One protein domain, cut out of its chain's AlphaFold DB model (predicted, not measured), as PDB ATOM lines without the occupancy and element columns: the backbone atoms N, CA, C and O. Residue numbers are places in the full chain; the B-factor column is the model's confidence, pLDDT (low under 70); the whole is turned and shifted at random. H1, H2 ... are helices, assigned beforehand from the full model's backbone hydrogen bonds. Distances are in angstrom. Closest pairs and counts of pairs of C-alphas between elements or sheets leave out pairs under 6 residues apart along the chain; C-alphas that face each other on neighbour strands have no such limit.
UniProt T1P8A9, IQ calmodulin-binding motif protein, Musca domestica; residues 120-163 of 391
ATOM      1  N   MET A 120     173.750 240.515 183.262       93.06
ATOM      2  CA  MET A 120     172.701 240.218 182.286       93.06
ATOM      3  C   MET A 120     173.160 239.193 181.240       93.06
ATOM      4  O   MET A 120     172.386 238.307 180.853       93.06
ATOM      5  N   LYS A 121     174.412 239.291 180.775       91.81
ATOM      6  CA  LYS A 121     174.995 238.325 179.828       91.81
ATOM      7  C   LYS A 121     175.123 236.945 180.466       91.81
ATOM      8  O   LYS A 121     174.775 235.952 179.820       91.81
ATOM      9  N   GLU A 122     175.551 236.883 181.722       93.88
ATOM     10  CA  GLU A 122     175.686 235.626 182.455       93.88
ATOM     11  C   GLU A 122     174.317 234.989 182.736       93.88
ATOM     12  O   GLU A 122     174.119 233.811 182.443       93.88
ATOM     13  N   LEU A 123     173.303 235.771 183.123       95.44
ATOM     14  CA  LEU A 123     171.928 235.277 183.258       95.44
ATOM     15  C   LEU A 123     171.399 234.679 181.941       95.44
ATOM     16  O   LEU A 123     170.753 233.626 181.930       95.44
ATOM     17  N   LEU A 124     171.671 235.321 180.800       92.88
ATOM     18  CA  LEU A 124     171.306 234.778 179.488       92.88
ATOM     19  C   LEU A 124     172.064 233.487 179.160       92.88
ATOM     20  O   LEU A 124     171.476 232.570 178.572       92.88
ATOM     21  N   ARG A 125     173.346 233.393 179.525       95.31
ATOM     22  CA  ARG A 125     174.162 232.183 179.366       95.31
ATOM     23  C   ARG A 125     173.603 231.038 180.204       95.31
ATOM     24  O   ARG A 125     173.364 229.963 179.650       95.31
ATOM     25  N   GLN A 126     173.293 231.282 181.473       96.25
ATOM     26  CA  GLN A 126     172.673 230.306 182.368       96.25
ATOM     27  C   GLN A 126     171.314 229.845 181.834       96.25
ATOM     28  O   GLN A 126     171.073 228.646 181.709       96.25
ATOM     29  N   LYS A 127     170.455 230.771 181.384       96.62
ATOM     30  CA  LYS A 127     169.175 230.425 180.737       96.62
ATOM     31  C   LYS A 127     169.369 229.574 179.476       96.62
ATOM     32  O   LYS A 127     168.580 228.663 179.220       96.62
ATOM     33  N   LYS A 128     170.397 229.842 178.662       95.44
ATOM     34  CA  LYS A 128     170.737 228.999 177.499       95.44
ATOM     35  C   LYS A 128     171.203 227.609 177.934       95.44
ATOM     36  O   LYS A 128     170.700 226.629 177.387       95.44
ATOM     37  N   ALA A 129     172.099 227.518 178.915       97.25
ATOM     38  CA  ALA A 129     172.594 226.253 179.453       97.25
ATOM     39  C   ALA A 129     171.453 225.411 180.043       97.25
ATOM     40  O   ALA A 129     171.284 224.256 179.655       97.25
ATOM     41  N   ALA A 130     170.588 226.013 180.864       97.75
ATOM     42  CA  ALA A 130     169.404 225.366 181.420       97.75
ATOM     43  C   ALA A 130     168.495 224.803 180.318       97.75
ATOM     44  O   ALA A 130     168.118 223.632 180.370       97.75
ATOM     45  N   LYS A 131     168.210 225.576 179.258       96.69
ATOM     46  CA  LYS A 131     167.435 225.082 178.104       96.69
ATOM     47  C   LYS A 131     168.099 223.887 177.418       96.69
ATOM     48  O   LYS A 131     167.403 222.960 177.008       96.69
ATOM     49  N   ILE A 132     169.425 223.891 177.281       96.81
ATOM     50  CA  ILE A 132     170.175 222.772 176.694       96.81
ATOM     51  C   ILE A 132     170.055 221.534 177.585       96.81
ATOM     52  O   ILE A 132     169.666 220.475 177.095       96.81
ATOM     53  N   ILE A 133     170.308 221.665 178.884       97.12
ATOM     54  CA  ILE A 133     170.199 220.557 179.842       97.12
ATOM     55  C   ILE A 133     168.779 219.978 179.813       97.12
ATOM     56  O   ILE A 133     168.596 218.777 179.615       97.12
ATOM     57  N   GLN A 134     167.763 220.841 179.890       96.88
ATOM     58  CA  GLN A 134     166.358 220.446 179.823       96.88
ATOM     59  C   GLN A 134     166.026 219.709 178.517       96.88
ATOM     60  O   GLN A 134     165.328 218.694 178.556       96.88
ATOM     61  N   ARG A 135     166.536 220.162 177.358       95.94
ATOM     62  CA  ARG A 135     166.312 219.475 176.068       95.94
ATOM     63  C   ARG A 135     166.897 218.061 176.083       95.94
ATOM     64  O   ARG A 135     166.240 217.119 175.637       95.94
ATOM     65  N   PHE A 136     168.115 217.904 176.603       94.75
ATOM     66  CA  PHE A 136     168.815 216.624 176.620       94.75
ATOM     67  C   PHE A 136     168.172 215.661 177.610       94.75
ATOM     68  O   PHE A 136     167.931 214.508 177.246       94.75
ATOM     69  N   TRP A 137     167.808 216.141 178.801       95.00
ATOM     70  CA  TRP A 137     167.104 215.350 179.804       95.00
ATOM     71  C   TRP A 137     165.731 214.887 179.311       95.00
ATOM     72  O   TRP A 137     165.420 213.702 179.409       95.00
ATOM     73  N   ARG A 138     164.932 215.773 178.690       94.06
ATOM     74  CA  ARG A 138     163.640 215.391 178.084       94.06
ATOM     75  C   ARG A 138     163.828 214.283 177.045       94.06
ATOM     76  O   ARG A 138     163.092 213.298 177.064       94.06
ATOM     77  N   GLY A 139     164.848 214.403 176.193       88.69
ATOM     78  CA  GLY A 139     165.200 213.365 175.223       88.69
ATOM     79  C   GLY A 139     165.649 212.054 175.877       88.69
ATOM     80  O   GLY A 139     165.218 210.981 175.456       88.69
ATOM     81  N   TYR A 140     166.492 212.122 176.909       89.06
ATOM     82  CA  TYR A 140     166.962 210.954 177.656       89.06
ATOM     83  C   TYR A 140     165.805 210.220 178.332       89.06
ATOM     84  O   TYR A 140     165.657 209.016 178.144       89.06
ATOM     85  N   ARG A 141     164.940 210.948 179.044       92.25
ATOM     86  CA  ARG A 141     163.781 210.398 179.752       92.25
ATOM     87  C   ARG A 141     162.875 209.592 178.819       92.25
ATOM     88  O   ARG A 141     162.484 208.482 179.161       92.25
ATOM     89  N   ILE A 142     162.591 210.113 177.620       86.19
ATOM     90  CA  ILE A 142     161.815 209.390 176.598       86.19
ATOM     91  C   ILE A 142     162.554 208.134 176.122       86.19
ATOM     92  O   ILE A 142     161.951 207.066 176.050       86.19
ATOM     93  N   ARG A 143     163.860 208.225 175.845       83.06
ATOM     94  CA  ARG A 143     164.660 207.067 175.407       83.06
ATOM     95  C   ARG A 143     164.763 205.971 176.468       83.06
ATOM     96  O   ARG A 143     164.784 204.806 176.086       83.06
ATOM     97  N   LYS A 144     164.821 206.336 177.753       84.56
ATOM     98  CA  LYS A 144     164.817 205.395 178.882       84.56
ATOM     99  C   LYS A 144     163.453 204.713 179.026       84.56
ATOM    100  O   LYS A 144     163.402 203.501 179.167       84.56
ATOM    101  N   ARG A 145     162.356 205.476 178.929       83.81
ATOM    102  CA  ARG A 145     160.981 204.958 179.054       83.81
ATOM    103  C   ARG A 145     160.576 204.024 177.907       83.81
ATOM    104  O   ARG A 145     159.901 203.036 178.147       83.81
ATOM    105  N   TYR A 146     160.980 204.332 176.676       77.06
ATOM    106  CA  TYR A 146     160.625 203.566 175.472       77.06
ATOM    107  C   TYR A 146     161.828 202.796 174.908       77.06
ATOM    108  O   TYR A 146     162.131 202.862 173.711       77.06
ATOM    109  N   HIS A 147     162.548 202.080 175.774       70.94
ATOM    110  CA  HIS A 147     163.678 201.243 175.380       70.94
ATOM    111  C   HIS A 147     163.188 199.898 174.810       70.94
ATOM    112  O   HIS A 147     163.257 198.868 175.470       70.94
ATOM    113  N   ASN A 148     162.686 199.897 173.571       80.44
ATOM    114  CA  ASN A 148     162.355 198.663 172.850       80.44
ATOM    115  C   ASN A 148     163.369 198.373 171.723       80.44
ATOM    116  O   ASN A 148     164.048 199.277 171.217       80.44
ATOM    117  N   ALA A 149     163.448 197.106 171.306       82.94
ATOM    118  CA  ALA A 149     164.345 196.660 170.239       82.94
ATOM    119  C   ALA A 149     164.107 197.405 168.911       82.94
ATOM    120  O   ALA A 149     165.058 197.759 168.216       82.94
ATOM    121  N   ARG A 150     162.850 197.745 168.596       81.94
ATOM    122  CA  ARG A 150     162.461 198.484 167.384       81.94
ATOM    123  C   ARG A 150     163.051 199.898 167.337       81.94
ATOM    124  O   ARG A 150     163.541 200.321 166.298       81.94
ATOM    125  N   ILE A 151     163.048 200.631 168.446       81.31
ATOM    126  CA  ILE A 151     163.615 201.981 168.548       81.31
ATOM    127  C   ILE A 151     165.144 201.919 168.475       81.31
ATOM    128  O   ILE A 151     165.753 202.806 167.878       81.31
ATOM    129  N   LYS A 152     165.773 200.877 169.040       82.94
ATOM    130  CA  LYS A 152     167.220 200.639 168.896       82.94
ATOM    131  C   LYS A 152     167.587 200.358 167.433       82.94
ATOM    132  O   LYS A 152     168.481 201.014 166.910       82.94
ATOM    133  N   ALA A 153     166.830 199.497 166.752       87.62
ATOM    134  CA  ALA A 153     167.001 199.225 165.326       87.62
ATOM    135  C   ALA A 153     166.831 200.493 164.469       87.62
ATOM    136  O   ALA A 153     167.682 200.789 163.638       87.62
ATOM    137  N   ILE A 154     165.797 201.308 164.725       84.44
ATOM    138  CA  ILE A 154     165.595 202.587 164.019       84.44
ATOM    139  C   ILE A 154     166.803 203.518 164.195       84.44
ATOM    140  O   ILE A 154     167.228 204.149 163.232       84.44
ATOM    141  N   ARG A 155     167.381 203.610 165.401       82.62
ATOM    142  CA  ARG A 155     168.572 204.444 165.637       82.62
ATOM    143  C   ARG A 155     169.795 203.932 164.889       82.62
ATOM    144  O   ARG A 155     170.473 204.746 164.272       82.62
ATOM    145  N   ASN A 156     170.044 202.626 164.925       87.06
ATOM    146  CA  ASN A 156     171.154 202.017 164.194       87.06
ATOM    147  C   ASN A 156     171.003 202.263 162.689       87.06
ATOM    148  O   ASN A 156     171.949 202.702 162.046       87.06
ATOM    149  N   ASN A 157     169.786 202.119 162.156       87.00
ATOM    150  CA  ASN A 157     169.490 202.427 160.760       87.00
ATOM    151  C   ASN A 157     169.733 203.908 160.438       87.00
ATOM    152  O   ASN A 157     170.323 204.216 159.413       87.00
ATOM    153  N   ILE A 158     169.323 204.842 161.307       85.06
ATOM    154  CA  ILE A 158     169.587 206.278 161.108       85.06
ATOM    155  C   ILE A 158     171.093 206.583 161.151       85.06
ATOM    156  O   ILE A 158     171.548 207.431 160.388       85.06
ATOM    157  N   ALA A 159     171.861 205.930 162.028       87.12
ATOM    158  CA  ALA A 159     173.312 206.098 162.105       87.12
ATOM    159  C   ALA A 159     174.006 205.572 160.837       87.12
ATOM    160  O   ALA A 159     174.710 206.335 160.183       87.12
ATOM    161  N   ALA A 160     173.689 204.348 160.406       86.94
ATOM    162  CA  ALA A 160     174.199 203.777 159.158       86.94
ATOM    163  C   ALA A 160     173.799 204.612 157.923       86.94
ATOM    164  O   ALA A 160     174.586 204.811 156.997       86.94
ATOM    165  N   LEU A 161     172.582 205.171 157.913       80.44
ATOM    166  CA  LEU A 161     172.138 206.085 156.858       80.44
ATOM    167  C   LEU A 161     172.944 207.384 156.845       80.44
ATOM    168  O   LEU A 161     173.205 207.900 155.766       80.44
ATOM    169  N   LYS A 162     173.333 207.909 158.015       80.00
ATOM    170  CA  LYS A 162     174.192 209.098 158.127       80.00
ATOM    171  C   LYS A 162     175.618 208.833 157.659       80.00
ATOM    172  O   LYS A 162     176.223 209.721 157.082       80.00
ATOM    173  N   GLU A 163     176.149 207.643 157.888       82.94
ATOM    174  CA  GLU A 163     177.484 207.278 157.399       82.94
ATOM    175  C   GLU A 163     177.493 207.052 155.880       82.94
ATOM    176  O   GLU A 163     178.444 207.420 155.201       82.94
TER     177      GLU A 163
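What this domain is: This is residues 120 to 163 of the 391 residues of the protein "IQ calmodulin-binding motif protein" of Musca domestica (UniProt T1P8A9). What shape do these atoms make? They make an open V of two helices, a long arm H1 and a shorter arm H2, with residues 146 to 148 at the corner. What is printed? There are 44 residues with two named helices, H1 then H2, and no named strand; the class is all helix. How spread is it? It is extended and flat, with a radius of gyration of the C-alphas of 15.5 A and spans of 45 by 27 by 5 A.

How they stand to each other: Do the helices touch? H1, residues 120 to 145, and H2, residues 149 to 163, are apart, with no C-alpha of the one within 8 A of the other; a tight link of 3 residues joins them. What of their backbones? In H1 and H2 every O i to N i+4 pair is within hydrogen-bond range.

Where its parts are: Where does H1 run? It begins at C-alpha 120 (172.701, 240.218, 182.286) and is 37.3 A long. Where does H2 end? It ends at C-alpha 163 (177.484, 207.278, 157.399), after 21.2 A.

The domain as a whole: How large is it? The two C-alphas farthest apart, of Met 120 and Ala 149, are 46.0 A apart. Is it unbroken and confident? The printed part has no cut, and no printed residue is under 70 in pLDDT.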